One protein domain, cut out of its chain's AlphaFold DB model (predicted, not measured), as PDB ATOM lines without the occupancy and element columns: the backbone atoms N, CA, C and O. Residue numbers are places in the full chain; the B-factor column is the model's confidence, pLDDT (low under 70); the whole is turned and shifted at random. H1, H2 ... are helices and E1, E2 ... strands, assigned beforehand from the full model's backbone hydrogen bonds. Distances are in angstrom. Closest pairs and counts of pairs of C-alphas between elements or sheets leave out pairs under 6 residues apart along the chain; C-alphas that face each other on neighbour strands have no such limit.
ATOM      1  N   PRO A 258     207.156 170.444 157.340       43.31
ATOM      2  CA  PRO A 258     208.408 169.878 156.843       43.31
ATOM      3  C   PRO A 258     209.739 170.328 157.461       43.31
ATOM      4  O   PRO A 258     210.701 169.567 157.562       43.31
ATOM      5  N   ASN A 259     209.859 171.574 157.906       43.16
ATOM      6  CA  ASN A 259     211.199 172.184 157.875       43.16
ATOM      7  C   ASN A 259     212.082 171.940 159.106       43.16
ATOM      8  O   ASN A 259     213.260 172.294 159.099       43.16
ATOM      9  N   ALA A 260     211.556 171.361 160.190       51.81
ATOM     10  CA  ALA A 260     212.255 171.359 161.484       51.81
ATOM     11  C   ALA A 260     212.674 169.980 162.019       51.81
ATOM     12  O   ALA A 260     213.327 169.923 163.071       51.81
ATOM     13  N   ASN A 261     212.318 168.897 161.328       72.50
ATOM     14  CA  ASN A 261     212.039 167.620 161.980       72.50
ATOM     15  C   ASN A 261     212.798 166.420 161.405       72.50
ATOM     16  O   ASN A 261     212.312 165.296 161.461       72.50
ATOM     17  N   ARG A 262     214.014 166.641 160.901       82.12
ATOM     18  CA  ARG A 262     214.918 165.551 160.527       82.12
ATOM     19  C   ARG A 262     216.292 165.676 161.165       82.12
ATOM     20  O   ARG A 262     216.726 166.774 161.509       82.12
ATOM     21  N   ALA A 263     216.982 164.551 161.283       85.12
ATOM     22  CA  ALA A 263     218.393 164.489 161.632       85.12
ATOM     23  C   ALA A 263     219.056 163.312 160.916       85.12
ATOM     24  O   ALA A 263     218.535 162.198 160.934       85.12
ATOM     25  N   ARG A 264     220.229 163.547 160.325       84.06
ATOM     26  CA  ARG A 264     221.063 162.472 159.783       84.06
ATOM     27  C   ARG A 264     221.855 161.814 160.904       84.06
ATOM     28  O   ARG A 264     222.463 162.506 161.725       84.06
ATOM     29  N   VAL A 265     221.848 160.486 160.929       84.06
ATOM     30  CA  VAL A 265     222.540 159.685 161.934       84.06
ATOM     31  C   VAL A 265     223.225 158.513 161.232       84.06
ATOM     32  O   VAL A 265     222.585 157.526 160.888       84.06
ATOM     33  N   GLY A 266     224.531 158.637 160.981       82.31
ATOM     34  CA  GLY A 266     225.240 157.699 160.102       82.31
ATOM     35  C   GLY A 266     224.676 157.745 158.677       82.31
ATOM     36  O   GLY A 266     224.510 158.833 158.124       82.31
ATOM     37  N   ASP A 267     224.343 156.575 158.128       80.06
ATOM     38  CA  ASP A 267     223.887 156.401 156.738       80.06
ATOM     39  C   ASP A 267     222.361 156.481 156.559       80.06
ATOM     40  O   ASP A 267     221.842 156.234 155.472       80.06
ATOM     41  N   PHE A 268     221.615 156.801 157.617       84.25
ATOM     42  CA  PHE A 268     220.161 156.939 157.560       84.25
ATOM     43  C   PHE A 268     219.700 158.287 158.106       84.25
ATOM     44  O   PHE A 268     220.423 159.010 158.801       84.25
ATOM     45  N   GLU A 269     218.454 158.618 157.794       87.75
ATOM     46  CA  GLU A 269     217.801 159.828 158.266       87.75
ATOM     47  C   GLU A 269     216.681 159.465 159.240       87.75
ATOM     48  O   GLU A 269     215.981 158.465 159.083       87.75
ATOM     49  N   ILE A 270     216.552 160.261 160.295       90.44
ATOM     50  CA  ILE A 270     215.467 160.161 161.266       90.44
ATOM     51  C   ILE A 270     214.527 161.320 161.005       90.44
ATOM     52  O   ILE A 270     214.982 162.461 160.954       90.44
ATOM     53  N   TYR A 271     213.239 161.028 160.916       87.88
ATOM     54  CA  TYR A 271     212.170 161.993 160.710       87.88
ATOM     55  C   TYR A 271     211.223 161.980 161.901       87.88
ATOM     56  O   TYR A 271     210.996 160.929 162.487       87.88
ATOM     57  N   SER A 272     210.652 163.126 162.261       87.56
ATOM     58  CA  SER A 272     209.519 163.187 163.185       87.56
ATOM     59  C   SER A 272     208.277 163.695 162.463       87.56
ATOM     60  O   SER A 272     208.272 164.834 161.994       87.56
ATOM     61  N   GLY A 273     207.227 162.880 162.404       85.00
ATOM     62  CA  GLY A 273     206.031 163.185 161.620       85.00
ATOM     63  C   GLY A 273     204.971 162.090 161.692       85.00
ATOM     64  O   GLY A 273     205.052 161.201 162.547       85.00
ATOM     65  N   TYR A 274     203.987 162.193 160.803       82.50
ATOM     66  CA  TYR A 274     202.961 161.180 160.570       82.50
ATOM     67  C   TYR A 274     203.347 160.320 159.370       82.50
ATOM     68  O   TYR A 274     203.826 160.848 158.369       82.50
ATOM     69  N   LEU A 275     203.157 159.013 159.495       80.94
ATOM     70  CA  LEU A 275     203.221 158.061 158.393       80.94
ATOM     71  C   LEU A 275     202.280 156.900 158.729       80.94
ATOM     72  O   LEU A 275     202.291 156.451 159.876       80.94
ATOM     73  N   GLU A 276     201.474 156.442 157.766       81.12
ATOM     74  CA  GLU A 276     200.513 155.338 157.963       81.12
ATOM     75  C   GLU A 276     199.596 155.577 159.185       81.12
ATOM     76  O   GLU A 276     199.491 154.742 160.082       81.12
ATOM     77  N   ASP A 277     199.019 156.783 159.281       83.19
ATOM     78  CA  ASP A 277     198.194 157.262 160.411       83.19
ATOM     79  C   ASP A 277     198.880 157.263 161.788       83.19
ATOM     80  O   ASP A 277     198.276 157.587 162.817       83.19
ATOM     81  N   GLN A 278     200.175 156.958 161.837       87.62
ATOM     82  CA  GLN A 278     200.928 156.874 163.069       87.62
ATOM     83  C   GLN A 278     201.916 158.029 163.192       87.62
ATOM     84  O   GLN A 278     202.745 158.311 162.328       87.62
ATOM     85  N   ARG A 279     201.865 158.709 164.337       88.00
ATOM     86  CA  ARG A 279     202.819 159.766 164.655       88.00
ATOM     87  C   ARG A 279     204.036 159.214 165.380       88.00
ATOM     88  O   ARG A 279     203.886 158.531 166.396       88.00
ATOM     89  N   GLY A 280     205.238 159.595 164.962       92.06
ATOM     90  CA  GLY A 280     206.440 159.192 165.678       92.06
ATOM     91  C   GLY A 280     207.759 159.633 165.068       92.06
ATOM     92  O   GLY A 280     207.818 160.530 164.228       92.06
ATOM     93  N   LEU A 281     208.823 158.995 165.553       92.69
ATOM     94  CA  LEU A 281     210.154 159.011 164.967       92.69
ATOM     95  C   LEU A 281     210.291 157.858 163.980       92.69
ATOM     96  O   LEU A 281     210.179 156.699 164.376       92.69
ATOM     97  N   TRP A 282     210.599 158.180 162.735       92.50
ATOM     98  CA  TRP A 282     210.706 157.243 161.628       92.50
ATOM     99  C   TRP A 282     212.143 157.180 161.131       92.50
ATOM    100  O   TRP A 282     212.780 158.209 160.907       92.50
ATOM    101  N   LYS A 283     212.661 155.964 160.967       92.31
ATOM    102  CA  LYS A 283     213.918 155.708 160.269       92.31
ATOM    103  C   LYS A 283     213.636 155.631 158.774       92.31
ATOM    104  O   LYS A 283     212.863 154.774 158.356       92.31
ATOM    105  N   MET A 284     214.305 156.472 157.998       85.81
ATOM    106  CA  MET A 284     214.193 156.533 156.543       85.81
ATOM    107  C   MET A 284     215.527 156.150 155.900       85.81
ATOM    108  O   MET A 284     216.597 156.590 156.337       85.81
ATOM    109  N   SER A 285     215.469 155.344 154.841       81.81
ATOM    110  CA  SER A 285     216.602 155.101 153.946       81.81
ATOM    111  C   SER A 285     216.087 154.867 152.531       81.81
ATOM    112  O   SER A 285     215.032 154.265 152.368       81.81
ATOM    113  N   ALA A 286     216.830 155.296 151.509       72.88
ATOM    114  CA  ALA A 286     216.381 155.217 150.114       72.88
ATOM    115  C   ALA A 286     216.072 153.785 149.629       72.88
ATOM    116  O   ALA A 286     215.346 153.608 148.659       72.88
ATOM    117  N   ALA A 287     216.631 152.767 150.291       76.81
ATOM    118  CA  ALA A 287     216.515 151.367 149.893       76.81
ATOM    119  C   ALA A 287     215.568 150.537 150.778       76.81
ATOM    120  O   ALA A 287     215.417 149.341 150.536       76.81
ATOM    121  N   GLN A 288     214.983 151.112 151.834       80.38
ATOM    122  CA  GLN A 288     214.166 150.361 152.793       80.38
ATOM    123  C   GLN A 288     212.887 151.109 153.128       80.38
ATOM    124  O   GLN A 288     212.887 152.337 153.221       80.38
ATOM    125  N   LYS A 289     211.824 150.345 153.392       84.94
ATOM    126  CA  LYS A 289     210.579 150.904 153.910       84.94
ATOM    127  C   LYS A 289     210.828 151.670 155.214       84.94
ATOM    128  O   LYS A 289     211.639 151.217 156.036       84.94
ATOM    129  N   PRO A 290     210.137 152.801 155.421       89.06
ATOM    130  CA  PRO A 290     210.184 153.526 156.679       89.06
ATOM    131  C   PRO A 290     209.931 152.597 157.866       89.06
ATOM    132  O   PRO A 290     209.054 151.739 157.828       89.06
ATOM    133  N   THR A 291     210.710 152.743 158.934       92.44
ATOM    134  CA  THR A 291     210.521 151.942 160.152       92.44
ATOM    135  C   THR A 291     210.255 152.856 161.333       92.44
ATOM    136  O   THR A 291     211.075 153.726 161.646       92.44
ATOM    137  N   LEU A 292     209.137 152.642 162.023       93.81
ATOM    138  CA  LEU A 292     208.842 153.361 163.252       93.81
ATOM    139  C   LEU A 292     209.843 152.978 164.344       93.81
ATOM    140  O   LEU A 292     209.972 151.819 164.730       93.81
ATOM    141  N   ILE A 293     210.516 153.980 164.896       94.94
ATOM    142  CA  ILE A 293     211.403 153.826 166.052       94.94
ATOM    143  C   ILE A 293     210.604 154.005 167.336       94.94
ATOM    144  O   ILE A 293     210.777 153.258 168.301       94.94
ATOM    145  N   LYS A 294     209.757 155.040 167.374       95.69
ATOM    146  CA  LYS A 294     208.993 155.392 168.569       95.69
ATOM    147  C   LYS A 294     207.784 156.253 168.233       95.69
ATOM    148  O   LYS A 294     207.939 157.293 167.604       95.69
ATOM    149  N   ALA A 295     206.605 155.859 168.709       94.00
ATOM    150  CA  ALA A 295     205.397 156.671 168.595       94.00
ATOM    151  C   ALA A 295     205.428 157.873 169.555       94.00
ATOM    152  O   ALA A 295     205.893 157.743 170.690       94.00
ATOM    153  N   GLY A 296     204.923 159.027 169.111       90.94
ATOM    154  CA  GLY A 296     204.789 160.222 169.950       90.94
ATOM    155  C   GLY A 296     204.995 161.559 169.234       90.94
ATOM    156  O   GLY A 296     205.281 161.633 168.037       90.94
ATOM    157  N   TRP A 297     204.855 162.641 170.002       88.75
ATOM    158  CA  TRP A 297     204.983 164.017 169.525       88.75
ATOM    159  C   TRP A 297     206.413 164.516 169.685       88.75
ATOM    160  O   TRP A 297     206.761 165.175 170.664       88.75
ATOM    161  N   TYR A 298     207.238 164.200 168.691       90.38
ATOM    162  CA  TYR A 298     208.621 164.651 168.621       90.38
ATOM    163  C   TYR A 298     208.784 165.774 167.613       90.38
ATOM    164  O   TYR A 298     208.068 165.838 166.612       90.38
ATOM    165  N   TYR A 299     209.739 166.651 167.880       86.25
ATOM    166  CA  TYR A 299     210.153 167.684 166.947       86.25
ATOM    167  C   TYR A 299     211.554 168.178 167.313       86.25
ATOM    168  O   TYR A 299     212.044 167.913 168.409       86.25
ATOM    169  N   ARG A 300     212.209 168.875 166.377       86.25
ATOM    170  CA  ARG A 300     213.611 169.330 166.468       86.25
ATOM    171  C   ARG A 300     214.554 168.203 166.894       86.25
ATOM    172  O   ARG A 300     214.788 167.974 168.070       86.25
ATOM    173  N   LEU A 301     215.106 167.515 165.905       90.62
ATOM    174  CA  LEU A 301     215.946 166.343 166.118       90.62
ATOM    175  C   LEU A 301     217.435 166.702 166.047       90.62
ATOM    176  O   LEU A 301     217.840 167.566 165.270       90.62
ATOM    177  N   THR A 302     218.272 166.026 166.831       91.75
ATOM    178  CA  THR A 302     219.737 166.096 166.709       91.75
ATOM    179  C   THR A 302     220.373 164.746 167.024       91.75
ATOM    180  O   THR A 302     220.120 164.156 168.074       91.75
ATOM    181  N   GLY A 303     221.208 164.259 166.106       92.50
ATOM    182  CA  GLY A 303     221.953 163.010 166.249       92.50
ATOM    183  C   GLY A 303     223.217 163.149 167.092       92.50
ATOM    184  O   GLY A 303     223.925 164.156 167.042       92.50
ATOM    185  N   SER A 304     223.526 162.098 167.843       93.12
ATOM    186  CA  SER A 304     224.828 161.905 168.497       93.12
ATOM    187  C   SER A 304     225.939 161.575 167.490       93.12
ATOM    188  O   SER A 304     225.675 161.197 166.349       93.12
ATOM    189  N   ALA A 305     227.204 161.734 167.895       88.81
ATOM    190  CA  ALA A 305     228.346 161.461 167.018       88.81
ATOM    191  C   ALA A 305     228.510 159.976 166.675       88.81
ATOM    192  O   ALA A 305     228.879 159.651 165.553       88.81
ATOM    193  N   ASP A 306     228.214 159.093 167.629       91.25
ATOM    194  CA  ASP A 306     228.353 157.640 167.485       91.25
ATOM    195  C   ASP A 306     227.182 156.982 166.746       91.25
ATOM    196  O   ASP A 306     227.167 155.767 166.550       91.25
ATOM    197  N   GLY A 307     226.180 157.775 166.370       92.56
ATOM    198  CA  GLY A 307     225.000 157.319 165.663       92.56
ATOM    199  C   GLY A 307     224.023 156.483 166.496       92.56
ATOM    200  O   GLY A 307     223.078 155.924 165.943       92.56
ATOM    201  N   LYS A 308     224.221 156.372 167.815       95.38
ATOM    202  CA  LYS A 308     223.412 155.487 168.675       95.38
ATOM    203  C   LYS A 308     222.226 156.187 169.318       95.38
ATOM    204  O   LYS A 308     221.312 155.521 169.799       95.38
ATOM    205  N   TRP A 309     222.239 157.514 169.336       96.75
ATOM    206  CA  TRP A 309     221.230 158.328 170.000       96.75
ATOM    207  C   TRP A 309     220.692 159.424 169.097       96.75
ATOM    208  O   TRP A 309     221.459 160.095 168.398       96.75
ATOM    209  N   ILE A 310     219.391 159.659 169.218       96.19
ATOM    210  CA  ILE A 310     218.736 160.881 168.769       96.19
ATOM    211  C   ILE A 310     218.211 161.639 169.987       96.19
ATOM    212  O   ILE A 310     217.679 161.044 170.924       96.19
ATOM    213  N   VAL A 311     218.383 162.953 169.987       96.19
ATOM    214  CA  VAL A 311     217.804 163.855 170.982       96.19
ATOM    215  C   VAL A 311     216.704 164.648 170.308       96.19
ATOM    216  O   VAL A 311     216.889 165.135 169.192       96.19
ATOM    217  N   ALA A 312     215.566 164.751 170.978       94.38
ATOM    218  CA  ALA A 312     214.377 165.394 170.449       94.38
ATOM    219  C   ALA A 312     213.702 166.241 171.524       94.38
ATOM    220  O   ALA A 312     213.742 165.910 172.714       94.38
ATOM    221  N   SER A 313     213.034 167.302 171.088       92.38
ATOM    222  CA  SER A 313     211.971 167.911 171.875       92.38
ATOM    223  C   SER A 313     210.747 166.999 171.852       92.38
ATOM    224  O   SER A 313     210.432 166.401 170.820       92.38
ATOM    225  N   LYS A 314     210.055 166.896 172.986       91.75
ATOM    226  CA  LYS A 314     208.850 166.090 173.159       91.75
ATOM    227  C   LYS A 314     207.730 166.918 173.776       91.75
ATOM    228  O   LYS A 314     207.937 167.611 174.778       91.75
ATOM    229  N   ALA A 315     206.557 166.795 173.172       85.12
ATOM    230  CA  ALA A 315     205.276 167.224 173.711       85.12
ATOM    231  C   ALA A 315     204.497 165.998 174.220       85.12
ATOM    232  O   ALA A 315     204.672 164.897 173.693       85.12
ATOM    233  N   ASP A 316     203.661 166.183 175.241       77.00
ATOM    234  CA  ASP A 316     202.919 165.071 175.846       77.00
ATOM    235  C   ASP A 316     201.717 164.651 174.978       77.00
ATOM    236  O   ASP A 316     201.589 163.470 174.666       77.00
ATOM    237  N   GLU A 317     200.893 165.596 174.506       68.88
ATOM    238  CA  GLU A 317     199.691 165.278 173.699       68.88
ATOM    239  C   GLU A 317     199.387 166.267 172.564       68.88
ATOM    240  O   GLU A 317     198.822 165.887 171.543       68.88
ATOM    241  N   THR A 318     199.773 167.536 172.700       66.75
ATOM    242  CA  THR A 318     199.540 168.578 171.688       66.75
ATOM    243  C   THR A 318     200.815 169.392 171.487       66.75
ATOM    244  O   THR A 318     201.693 169.385 172.345       66.75
ATOM    245  N   PHE A 319     200.933 170.151 170.392       64.81
ATOM    246  CA  PHE A 319     202.041 171.107 170.187       64.81
ATOM    247  C   PHE A 319     202.065 172.272 171.205       64.81
ATOM    248  O   PHE A 319     202.757 173.268 170.999       64.81
ATOM    249  N   VAL A 320     201.291 172.179 172.286       62.00
ATOM    250  CA  VAL A 320     201.142 173.216 173.293       62.00
ATOM    251  C   VAL A 320     202.255 173.085 174.334       62.00
ATOM    252  O   VAL A 320     202.497 172.021 174.897       62.00
ATOM    253  N   GLU A 321     202.948 174.197 174.552       68.94
ATOM    254  CA  GLU A 321     204.000 174.386 175.551       68.94
ATOM    255  C   GLU A 321     203.469 174.152 176.984       68.94
ATOM    256  O   GLU A 321     202.318 174.492 177.267       68.94
ATOM    257  N   PRO A 322     204.278 173.625 177.924       63.91
ATOM    258  CA  PRO A 322     205.730 173.494 177.871       63.91
ATOM    259  C   PRO A 322     206.206 172.158 177.295       63.91
ATOM    260  O   PRO A 322     205.506 171.152 177.298       63.91
ATOM    261  N   THR A 323     207.449 172.146 176.831       79.56
ATOM    262  CA  THR A 323     208.061 170.996 176.170       79.56
ATOM    263  C   THR A 323     209.230 170.458 176.983       79.56
ATOM    264  O   THR A 323     209.874 171.173 177.760       79.56
ATOM    265  N   SER A 324     209.474 169.157 176.853       89.44
ATOM    266  CA  SER A 324     210.611 168.484 177.479       89.44
ATOM    267  C   SER A 324     211.598 168.019 176.414       89.44
ATOM    268  O   SER A 324     211.264 167.958 175.234       89.44
ATOM    269  N   ALA A 325     212.823 167.687 176.816       92.44
ATOM    270  CA  ALA A 325     213.760 167.007 175.935       92.44
ATOM    271  C   ALA A 325     213.930 165.550 176.359       92.44
ATOM    272  O   ALA A 325     213.975 165.210 177.547       92.44
ATOM    273  N   VAL A 326     214.063 164.689 175.361       96.31
ATOM    274  CA  VAL A 326     214.291 163.259 175.533       96.31
ATOM    275  C   VAL A 326     215.448 162.810 174.654       96.31
ATOM    276  O   VAL A 326     215.754 163.418 173.628       96.31
ATOM    277  N   ARG A 327     216.084 161.713 175.051       97.38
ATOM    278  CA  ARG A 327     217.066 160.990 174.244       97.38
ATOM    279  C   ARG A 327     216.531 159.592 173.962       97.38
ATOM    280  O   ARG A 327     216.080 158.908 174.879       97.38
ATOM    281  N   ILE A 328     216.567 159.175 172.705       98.00
ATOM    282  CA  ILE A 328     216.104 157.864 172.259       98.00
ATOM    283  C   ILE A 328     217.316 157.078 171.774       98.00
ATOM    284  O   ILE A 328     218.082 157.555 170.934       98.00
ATOM    285  N   ASN A 329     217.496 155.879 172.320       97.44
ATOM    286  CA  ASN A 329     218.501 154.942 171.846       97.44
ATOM    287  C   ASN A 329     217.995 154.279 170.560       97.44
ATOM    288  O   ASN A 329     216.968 153.604 170.561       97.44
ATOM    289  N   LEU A 330     218.727 154.460 169.468       95.56
ATOM    290  CA  LEU A 330     218.322 154.020 168.135       95.56
ATOM    291  C   LEU A 330     218.478 152.510 167.917       95.56
ATOM    292  O   LEU A 330     217.930 151.982 166.957       95.56
ATOM    293  N   GLN A 331     219.195 151.803 168.796       93.25
ATOM    294  CA  GLN A 331     219.363 150.351 168.698       93.25
ATOM    295  C   GLN A 331     218.179 149.588 169.296       93.25
ATOM    296  O   GLN A 331     217.850 148.506 168.826       93.25
ATOM    297  N   ASN A 332     217.555 150.124 170.351       95.12
ATOM    298  CA  ASN A 332     216.486 149.431 171.082       95.12
ATOM    299  C   ASN A 332     215.191 150.246 171.246       95.12
ATOM    300  O   ASN A 332     214.281 149.796 171.939       95.12
ATOM    301  N   GLY A 333     215.118 151.453 170.677       95.44
ATOM    302  CA  GLY A 333     213.946 152.331 170.742       95.44
ATOM    303  C   GLY A 333     213.607 152.855 172.145       95.44
ATOM    304  O   GLY A 333     212.544 153.452 172.342       95.44
ATOM    305  N   LYS A 334     214.466 152.637 173.154       97.56
ATOM    306  CA  LYS A 334     214.209 153.110 174.521       97.56
ATOM    307  C   LYS A 334     214.382 154.622 174.603       97.56
ATOM    308  O   LYS A 334     215.418 155.164 174.223       97.56
ATOM    309  N   GLU A 335     213.365 155.276 175.150       97.62
ATOM    310  CA  GLU A 335     213.348 156.709 175.430       97.62
ATOM    311  C   GLU A 335     213.767 156.965 176.879       97.62
ATOM    312  O   GLU A 335     213.345 156.256 177.793       97.62
ATOM    313  N   TYR A 336     214.567 158.007 177.085       97.62
ATOM    314  CA  TYR A 336     214.978 158.483 178.397       97.62
ATOM    315  C   TYR A 336     214.734 159.987 178.481       97.62
ATOM    316  O   TYR A 336     215.168 160.752 177.615       97.62
ATOM    317  N   LYS A 337     214.064 160.424 179.547       95.56
ATOM    318  CA  LYS A 337     213.865 161.847 179.831       95.56
ATOM    319  C   LYS A 337     215.197 162.504 180.192       95.56
ATOM    320  O   LYS A 337     215.986 161.936 180.948       95.56
ATOM    321  N   ILE A 338     215.446 163.703 179.672       96.25
ATOM    322  CA  ILE A 338     216.575 164.530 180.108       96.25
ATOM    323  C   ILE A 338     216.156 165.257 181.387       96.25
ATOM    324  O   ILE A 338     215.098 165.883 181.434       96.25
ATOM    325  N   ASN A 339     216.977 165.157 182.435       94.31
ATOM    326  CA  ASN A 339     216.667 165.707 183.754       94.31
ATOM    327  C   ASN A 339     216.925 167.223 183.811       94.31
ATOM    328  O   ASN A 339     217.863 167.688 184.453       94.31
ATOM    329  N   LEU A 340     216.110 167.985 183.090       93.06
ATOM    330  CA  LEU A 340     216.065 169.442 183.132       93.06
ATOM    331  C   LEU A 340     214.606 169.886 183.311       93.06
ATOM    332  O   LEU A 340     213.703 169.209 182.805       93.06
ATOM    333  N   PRO A 341     214.340 171.001 184.017       90.94
ATOM    334  CA  PRO A 341     212.977 171.493 184.160       90.94
ATOM    335  C   PRO A 341     212.385 171.838 182.784       90.94
ATOM    336  O   PRO A 341     213.107 172.356 181.924       90.94
ATOM    337  N   PRO A 342     211.082 171.597 182.563       87.00
ATOM    338  CA  PRO A 342     210.437 171.954 181.308       87.00
ATOM    339  C   PRO A 342     210.509 173.470 181.064       87.00
ATOM    340  O   PRO A 342     210.745 174.268 181.982       87.00
ATOM    341  N   ALA A 343     210.343 173.863 179.809       89.31
ATOM    342  CA  ALA A 343     210.264 175.254 179.384       89.31
ATOM    343  C   ALA A 343     209.348 175.357 178.167       89.31
ATOM    344  O   ALA A 343     209.054 174.353 177.524       89.31
ATOM    345  N   ASP A 344     208.927 176.568 177.832       86.62
ATOM    346  CA  ASP A 344     208.164 176.829 176.616       86.62
ATOM    347  C   ASP A 344     208.947 176.341 175.399       86.62
ATOM    348  O   ASP A 344     208.500 175.499 174.622       86.62
ATOM    349  N   LYS A 345     210.195 176.808 175.307       87.44
ATOM    350  CA  LYS A 345     211.144 176.407 174.284       87.44
ATOM    351  C   LYS A 345     212.171 175.492 174.913       87.44
ATOM    352  O   LYS A 345     212.991 175.944 175.709       87.44
ATOM    353  N   PHE A 346     212.147 174.225 174.522       90.44
ATOM    354  CA  PHE A 346     213.190 173.274 174.864       90.44
ATOM    355  C   PHE A 346     213.656 172.557 173.603       90.44
ATOM    356  O   PHE A 346     212.997 171.626 173.154       90.44
ATOM    357  N   TYR A 347     214.784 172.968 173.019       90.00
ATOM    358  CA  TYR A 347     215.244 172.466 171.718       90.00
ATOM    359  C   TYR A 347     216.645 171.860 171.796       90.00
ATOM    360  O   TYR A 347     217.550 172.518 172.311       90.00
ATOM    361  N   PRO A 348     216.892 170.666 171.235       92.94
ATOM    362  CA  PRO A 348     218.237 170.335 170.801       92.94
ATOM    363  C   PRO A 348     218.556 171.173 169.556       92.94
ATOM    364  O   PRO A 348     217.771 171.246 168.603       92.94
ATOM    365  N   ILE A 349     219.680 171.878 169.616       91.00
ATOM    366  CA  ILE A 349     220.119 172.788 168.563       91.00
ATOM    367  C   ILE A 349     220.972 172.021 167.555       91.00
ATOM    368  O   ILE A 349     220.589 171.868 166.397       91.00
ATOM    369  N   THR A 350     222.145 171.571 168.001       90.94
ATOM    370  CA  THR A 350     223.162 170.968 167.140       90.94
ATOM    371  C   THR A 350     224.144 170.127 167.947       90.94
ATOM    372  O   THR A 350     224.246 170.238 169.173       90.94
ATOM    373  N   ARG A 351     224.888 169.271 167.249       91.50
ATOM    374  CA  ARG A 351     226.018 168.529 167.805       91.50
ATOM    375  C   ARG A 351     227.248 169.433 167.817       91.50
ATOM    376  O   ARG A 351     227.540 170.074 166.817       91.50
ATOM    377  N   ILE A 352     228.009 169.407 168.907       92.25
ATOM    378  CA  ILE A 352     229.311 170.067 169.043       92.25
ATOM    379  C   ILE A 352     230.401 168.990 168.906       92.25
ATOM    380  O   ILE A 352     230.690 168.303 169.894       92.25
ATOM    381  N   PRO A 353     230.981 168.781 167.701       88.00
ATOM    382  CA  PRO A 353     231.920 167.680 167.453       88.00
ATOM    383  C   PRO A 353     233.110 167.709 168.413       88.00
ATOM    384  O   PRO A 353     233.456 166.686 168.991       88.00
ATOM    385  N   SER A 354     233.656 168.905 168.647       89.12
ATOM    386  CA  SER A 354     234.832 169.166 169.484       89.12
ATOM    387  C   SER A 354     234.674 168.738 170.946       89.12
ATOM    388  O   SER A 354     235.655 168.580 171.668       89.12
ATOM    389  N   ARG A 355     233.432 168.523 171.390       92.88
ATOM    390  CA  ARG A 355     233.093 168.101 172.755       92.88
ATOM    391  C   ARG A 355     232.401 166.748 172.817       92.88
ATOM    392  O   ARG A 355     232.193 166.236 173.913       92.88
ATOM    393  N   ASN A 356     232.015 166.190 171.669       93.38
ATOM    394  CA  ASN A 356     231.122 165.038 171.576       93.38
ATOM    395  C   ASN A 356     229.845 165.211 172.434       93.38
ATOM    396  O   ASN A 356     229.436 164.320 173.178       93.38
ATOM    397  N   LYS A 357     229.240 166.405 172.377       96.50
ATOM    398  CA  LYS A 357     228.012 166.755 173.113       96.50
ATOM    399  C   LYS A 357     226.971 167.349 172.175       96.50
ATOM    400  O   LYS A 357     227.295 167.788 171.073       96.50
ATOM    401  N   ILE A 358     225.728 167.393 172.631       95.56
ATOM    402  CA  ILE A 358     224.633 168.094 171.954       95.56
ATOM    403  C   ILE A 358     224.327 169.377 172.723       95.56
ATOM    404  O   ILE A 358     224.220 169.349 173.947       95.56
ATOM    405  N   LEU A 359     224.204 170.495 172.012       96.12
ATOM    406  CA  LEU A 359     223.784 171.768 172.582       96.12
ATOM    407  C   LEU A 359     222.257 171.788 172.710       96.12
ATOM    408  O   LEU A 359     221.543 171.585 171.728       96.12
ATOM    409  N   LEU A 360     221.768 172.040 173.918       96.31
ATOM    410  CA  LEU A 360     220.357 172.227 174.234       96.31
ATOM    411  C   LEU A 360     220.081 173.702 174.528       96.31
ATOM    412  O   LEU A 360     220.901 174.367 175.158       96.31
ATOM    413  N   TYR A 361     218.901 174.162 174.133       94.69
ATOM    414  CA  TYR A 361     218.357 175.491 174.384       94.69
ATOM    415  C   TYR A 361     217.109 175.398 175.245       94.69
ATOM    416  O   TYR A 361     216.210 174.610 174.941       94.69
ATOM    417  N   ARG A 362     217.041 176.233 176.280       93.75
ATOM    418  CA  ARG A 362     215.898 176.341 177.180       93.75
ATOM    419  C   ARG A 362     215.531 177.810 177.360       93.75
ATOM    420  O   ARG A 362     216.340 178.582 177.864       93.75
ATOM    421  N   ALA A 363     214.321 178.209 176.984       92.88
ATOM    422  CA  ALA A 363     213.897 179.602 177.105       92.88
ATOM    423  C   ALA A 363     212.388 179.763 177.252       92.88
ATOM    424  O   ALA A 363     211.604 178.877 176.911       92.88
ATOM    425  N   LYS A 364     212.004 180.952 177.714       90.50
ATOM    426  CA  LYS A 364     210.631 181.437 177.656       90.50
ATOM    427  C   LYS A 364     210.248 181.769 176.213       90.50
ATOM    428  O   LYS A 364     211.047 182.321 175.457       90.50
ATOM    429  N   ASN A 365     209.016 181.460 175.833       84.75
ATOM    430  CA  ASN A 365     208.400 181.991 174.634       84.75
ATOM    431  C   ASN A 365     207.712 183.313 174.997       84.75
ATOM    432  O   ASN A 365     206.835 183.359 175.858       84.75
ATOM    433  N   GLU A 366     208.133 184.408 174.364       80.62
ATOM    434  CA  GLU A 366     207.596 185.752 174.632       80.62
ATOM    435  C   GLU A 366     206.090 185.842 174.350       80.62
ATOM    436  O   GLU A 366     205.384 186.598 175.013       80.62
ATOM    437  N   ASN A 367     205.591 184.991 173.450       76.75
ATOM    438  CA  ASN A 367     204.182 184.907 173.074       76.75
ATOM    439  C   ASN A 367     203.401 183.839 173.863       76.75
ATOM    440  O   ASN A 367     202.237 183.575 173.549       76.75
ATOM    441  N   SER A 368     204.019 183.196 174.861       74.56
ATOM    442  CA  SER A 368     203.358 182.161 175.660       74.56
ATOM    443  C   SER A 368     202.200 182.759 176.455       74.56
ATOM    444  O   SER A 368     202.369 183.680 177.257       74.56
ATOM    445  N   ARG A 369     200.998 182.207 176.250       69.06
ATOM    446  CA  ARG A 369     199.780 182.599 176.978       69.06
ATOM    447  C   ARG A 369     199.710 181.989 178.388       69.06
ATOM    448  O   ARG A 369     198.767 182.268 179.128       69.06
ATOM    449  N   PHE A 370     200.687 181.168 178.782       68.38
ATOM    450  CA  PHE A 370     200.674 180.444 180.051       68.38
ATOM    451  C   PHE A 370     201.254 181.280 181.196       68.38
ATOM    452  O   PHE A 370     202.422 181.666 181.198       68.38
ATOM    453  N   LYS A 371     200.424 181.536 182.217       62.41
ATOM    454  CA  LYS A 371     200.793 182.334 183.402       62.41
ATOM    455  C   LYS A 371     201.773 181.614 184.345       62.41
ATOM    456  O   LYS A 371     202.570 182.280 184.997       62.41
ATOM    457  N   ASN A 372     201.760 180.279 184.375       65.50
ATOM    458  CA  ASN A 372     202.577 179.450 185.279       65.50
ATOM    459  C   ASN A 372     203.789 178.855 184.560       65.50
ATOM    460  O   ASN A 372     203.965 177.641 184.473       65.50
ATOM    461  N   ASN A 373     204.601 179.731 183.986       67.69
ATOM    462  CA  ASN A 373     205.685 179.323 183.121       67.69
ATOM    463  C   ASN A 373     206.959 179.001 183.921       67.69
ATOM    464  O   ASN A 373     207.562 179.888 184.521       67.69
ATOM    465  N   LEU A 374     207.375 177.731 183.898       80.25
ATOM    466  CA  LEU A 374     208.609 177.248 184.531       80.25
ATOM    467  C   LEU A 374     209.883 177.622 183.750       80.25
ATOM    468  O   LEU A 374     210.987 177.306 184.196       80.25
ATOM    469  N   SER A 375     209.749 178.279 182.596       88.94
ATOM    470  CA  SER A 375     210.864 178.718 181.756       88.94
ATOM    471  C   SER A 375     211.822 179.653 182.491       88.94
ATOM    472  O   SER A 375     211.407 180.437 183.350       88.94
ATOM    473  N   PRO A 376     213.113 179.628 182.129       91.75
ATOM    474  CA  PRO A 376     214.065 180.556 182.704       91.75
ATOM    475  C   PRO A 376     213.767 181.985 182.229       91.75
ATOM    476  O   PRO A 376     213.236 182.203 181.137       91.75
ATOM    477  N   LYS A 377     214.111 182.974 183.067       90.00
ATOM    478  CA  LYS A 377     213.901 184.403 182.757       90.00
ATOM    479  C   LYS A 377     214.703 184.855 181.539       90.00
ATOM    480  O   LYS A 377     214.246 185.707 180.789       90.00
ATOM    481  N   THR A 378     215.892 184.290 181.373       91.94
ATOM    482  CA  THR A 378     216.772 184.478 180.219       91.94
ATOM    483  C   THR A 378     217.027 183.122 179.577       91.94
ATOM    484  O   THR A 378     217.016 182.126 180.302       91.94
ATOM    485  N   PRO A 379     217.292 183.053 178.266       94.50
ATOM    486  CA  PRO A 379     217.682 181.800 177.638       94.50
ATOM    487  C   PRO A 379     218.877 181.130 178.335       94.50
ATOM    488  O   PRO A 379     219.840 181.794 178.719       94.50
ATOM    489  N   GLU A 380     218.801 179.813 178.497       96.94
ATOM    490  CA  GLU A 380     219.839 178.956 179.069       96.94
ATOM    491  C   GLU A 380     220.292 177.923 178.035       96.94
ATOM    492  O   GLU A 380     219.482 177.398 177.265       96.94
ATOM    493  N   TYR A 381     221.579 177.580 178.072       97.50
ATOM    494  CA  TYR A 381     222.178 176.597 177.177       97.50
ATOM    495  C   TYR A 381     222.852 175.494 177.976       97.50
ATOM    496  O   TYR A 381     223.495 175.751 178.997       97.50
ATOM    497  N   TYR A 382     222.728 174.261 177.493       98.12
ATOM    498  CA  TYR A 382     223.301 173.090 178.146       98.12
ATOM    499  C   TYR A 382     224.041 172.217 177.143       98.12
ATOM    500  O   TYR A 382     223.570 171.994 176.033       98.12
ATOM    501  N   LEU A 383     225.174 171.661 177.556       98.00
ATOM    502  CA  LEU A 383     225.795 170.537 176.876       98.00
ATOM    503  C   LEU A 383     225.241 169.234 177.431       98.00
ATOM    504  O   LEU A 383     225.294 168.999 178.635       98.00
ATOM    505  N   LEU A 384     224.746 168.385 176.540       98.31
ATOM    506  CA  LEU A 384     224.211 167.067 176.844       98.31
ATOM    507  C   LEU A 384     225.169 165.974 176.381       98.31
ATOM    508  O   LEU A 384     225.557 165.918 175.212       98.31
ATOM    509  N   ASP A 385     225.474 165.054 177.288       97.81
ATOM    510  CA  ASP A 385     225.971 163.731 176.941       97.81
ATOM    511  C   ASP A 385     224.802 162.827 176.533       97.81
ATOM    512  O   ASP A 385     223.943 162.498 177.353       97.81
ATOM    513  N   ALA A 386     224.743 162.423 175.264       96.75
ATOM    514  CA  ALA A 386     223.619 161.632 174.768       96.75
ATOM    515  C   ALA A 386     223.566 160.213 175.373       96.75
ATOM    516  O   ALA A 386     222.480 159.652 175.536       96.75
ATOM    517  N   ALA A 387     224.713 159.639 175.744       96.12
ATOM    518  CA  ALA A 387     224.789 158.283 176.271       96.12
ATOM    519  C   ALA A 387     224.344 158.216 177.736       96.12
ATOM    520  O   ALA A 387     223.573 157.327 178.112       96.12
ATOM    521  N   THR A 388     224.778 159.172 178.558       97.06
ATOM    522  CA  THR A 388     224.482 159.182 180.001       97.06
ATOM    523  C   THR A 388     223.259 160.024 180.355       97.06
ATOM    524  O   THR A 388     222.589 159.755 181.349       97.06
ATOM    525  N   GLY A 389     222.917 161.016 179.530       97.06
ATOM    526  CA  GLY A 389     221.904 162.022 179.846       97.06
ATOM    527  C   GLY A 389     222.407 163.136 180.767       97.06
ATOM    528  O   GLY A 389     221.608 163.982 181.162       97.06
ATOM    529  N   ALA A 390     223.699 163.144 181.115       97.94
ATOM    530  CA  ALA A 390     224.291 164.191 181.938       97.94
ATOM    531  C   ALA A 390     224.281 165.532 181.194       97.94
ATOM    532  O   ALA A 390     224.654 165.606 180.019       97.94
ATOM    533  N   THR A 391     223.877 166.587 181.896       98.06
ATOM    534  CA  THR A 391     223.802 167.948 181.365       98.06
ATOM    535  C   THR A 391     224.729 168.883 182.129       98.06
ATOM    536  O   THR A 391     224.926 168.752 183.335       98.06
ATOM    537  N   GLN A 392     225.298 169.849 181.416       97.69
ATOM    538  CA  GLN A 392     226.128 170.903 181.986       97.69
ATOM    539  C   GLN A 392     225.692 172.247 181.414       97.69
ATOM    540  O   GLN A 392     225.706 172.421 180.198       97.69
ATOM    541  N   ILE A 393     225.337 173.199 182.276       97.06
ATOM    542  CA  ILE A 393     225.036 174.567 181.840       97.06
ATOM    543  C   ILE A 393     226.291 175.229 181.257       97.06
ATOM    544  O   ILE A 393     227.392 175.086 181.793       97.06
ATOM    545  N   VAL A 394     226.126 175.960 180.157       97.69
ATOM    546  CA  VAL A 394     227.202 176.680 179.471       97.69
ATOM    547  C   VAL A 394     226.787 178.114 179.155       97.69
ATOM    548  O   VAL A 394     225.605 178.443 179.094       97.69
ATOM    549  N   LYS A 395     227.783 178.986 178.989       97.25
ATOM    550  CA  LYS A 395     227.615 180.404 178.653       97.25
ATOM    551  C   LYS A 395     228.507 180.749 177.465       97.25
ATOM    552  O   LYS A 395     229.558 180.133 177.309       97.25
ATOM    553  N   GLY A 396     228.092 181.741 176.686       96.69
ATOM    554  CA  GLY A 396     228.832 182.249 175.539       96.69
ATOM    555  C   GLY A 396     227.902 182.801 174.466       96.69
ATOM    556  O   GLY A 396     226.740 183.104 174.735       96.69
ATOM    557  N   GLU A 397     228.439 182.929 173.264       96.50
ATOM    558  CA  GLU A 397     227.731 183.275 172.043       96.50
ATOM    559  C   GLU A 397     227.250 181.991 171.354       96.50
ATOM    560  O   GLU A 397     228.055 181.126 171.005       96.50
ATOM    561  N   PHE A 398     225.942 181.844 171.165       95.00
ATOM    562  CA  PHE A 398     225.340 180.636 170.587       95.00
ATOM    563  C   PHE A 398     224.599 180.900 169.279       95.00
ATOM    564  O   PHE A 398     224.259 179.939 168.590       95.00
ATOM    565  N   ARG A 399     224.421 182.170 168.880       92.50
ATOM    566  CA  ARG A 399     223.723 182.537 167.639       92.50
ATOM    567  C   ARG A 399     224.279 181.814 166.399       92.50
ATOM    568  O   ARG A 399     223.458 181.288 165.653       92.50
ATOM    569  N   PRO A 400     225.610 181.649 166.214       92.19
ATOM    570  CA  PRO A 400     226.151 180.871 165.090       92.19
ATOM    571  C   PRO A 400     225.697 179.409 165.033       92.19
ATOM    572  O   PRO A 400     225.711 178.798 163.970       92.19
ATOM    573  N   LEU A 401     225.344 178.820 166.178       90.69
ATOM    574  CA  LEU A 401     224.941 177.419 166.289       90.69
ATOM    575  C   LEU A 401     223.421 177.239 166.237       90.69
ATOM    576  O   LEU A 401     222.958 176.157 165.893       90.69
ATOM    577  N   GLU A 402     222.654 178.269 166.598       86.12
ATOM    578  CA  GLU A 402     221.184 178.264 166.579       86.12
ATOM    579  C   GLU A 402     220.589 178.260 165.178       86.12
ATOM    580  O   GLU A 402     219.451 177.816 164.979       86.12
ATOM    581  N   GLU A 403     221.357 178.736 164.203       75.31
ATOM    582  CA  GLU A 403     220.998 178.600 162.809       75.31
ATOM    583  C   GLU A 403     220.923 177.102 162.478       75.31
ATOM    584  O   GLU A 403     221.931 176.403 162.391       75.31
ATOM    585  N   LYS A 404     219.701 176.583 162.298       62.91
ATOM    586  CA  LYS A 404     219.479 175.252 161.721       62.91
ATOM    587  C   LYS A 404     219.857 175.294 160.249       62.91
ATOM    588  O   LYS A 404     219.004 175.392 159.370       62.91
ATOM    589  N   THR A 405     221.149 175.290 159.988       54.56
ATOM    590  CA  THR A 405     221.682 175.310 158.644       54.56
ATOM    591  C   THR A 405     221.747 173.881 158.125       54.56
ATOM    592  O   THR A 405     222.149 172.952 158.821       54.56
ATOM    593  N   PHE A 406     221.366 173.691 156.863       59.19
ATOM    594  CA  PHE A 406     221.806 172.509 156.124       59.19
ATOM    595  C   PHE A 406     223.331 172.543 155.939       59.19
ATOM    596  O   PHE A 406     223.957 171.505 155.857       59.19
ATOM    597  N   ARG A 407     223.953 173.728 155.956       68.88
ATOM    598  CA  ARG A 407     225.399 173.892 155.809       68.88
ATOM    599  C   ARG A 407     226.103 174.055 157.163       68.88
ATOM    600  O   ARG A 407     225.891 175.082 157.808       68.88
TER     601      ARG A 407
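AT A GLANCE: This is residues 258 to 407 of the 482 residues of an uncharacterized protein of Acidobacteria bacterium (UniProt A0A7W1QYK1). Three strongly twisted sheets, each of four strands, follow one another as blades of an incomplete propeller, with their first strands E1, E5 and E9 toward the inside of the fan and their last strands E4, E8 and E12 spread along its outside. The ring is open, with no closure between the first and third sheets, and the small helix H1 only grazes the third sheet. The printed part has 150 residues with twelve named strands, E1 to E12, followed by one named helix; the sheets run E1 E2 E3 E4, E5 E6 E7 E8 and E9 E10 E11 E12, each antiparallel. The class is mostly strand, and the whole is compact, with a radius of gyration of the C-alphas of 15.0 A and spans of 46 by 36 by 28 A.

IN THESE COORDINATES: E1 is residues 262 to 265, with C-alpha 262 at (214.918, 165.551, 160.527). E2 is residues 268 to 275, 17.0 A long, and bends by 82 degrees at residue 272. E3 is residues 278 to 285, 18.2 A, and bends by 74 degrees at residue 281; E4 is residues 288 to 295, 19.1 A. E5 is residues 297 to 303, 17.3 A; E6 is residues 309 to 315, 18.6 A; E7 is residues 324 to 329, 16.7 A; E8 is residues 335 to 337. E9 is residues 345 to 352, 19.9 A, with C-alpha 345 at (211.144, 176.407, 174.284). E10 is residues 357 to 363, 19.5 A; E11 is residues 380 to 384, 12.9 A; E12 is residues 391 to 394. H1 is residues 399 to 402, with C-alpha 402 at (221.184, 178.264, 166.579).

HOW THE PARTS SIT: Each sheet is a meander, each strand the antiparallel neighbour of the one before, and the sheets form a stack of sheets, face to face in turn. In the hairpin E1 and E2, N 263 and O 270 are within hydrogen-bond range at 2.9 A. The first and second sheets face each other with their best planes 18 degrees apart; the closest C-alphas of E1 and E5 are those of Ala 263 and Leu 301, 5.4 A. In the hairpin E6 and E7, N 314 and O 324 are 2.8 A apart. The second and third sheets also face each other at 18 degrees; the closest C-alphas of E5 and E9 are those of Thr 302 and Thr 350, 6.0 A. In the hairpin E11 and E12, N 383 and O 392 are 2.8 A apart. E1 and E9 are apart, as are E8 and E12. H1 grazes the third sheet with its residues 401 to 402, the closest C-alphas of E9 and H1 being those of Ile 349 and Glu 402, 5.9 A; it is too short for any O i to N i+4 pair.

THE WHOLE: The C-alphas farthest apart are those of Ala 287 and Lys 371, 48.3 A. The printed part has no cut. The link E10 to E11, residues 364 to 379, is long. The mean pLDDT of the printed part is 87.1; residues 258 to 260, 317 to 322, 369 to 373 and 404 to 407 are under 70.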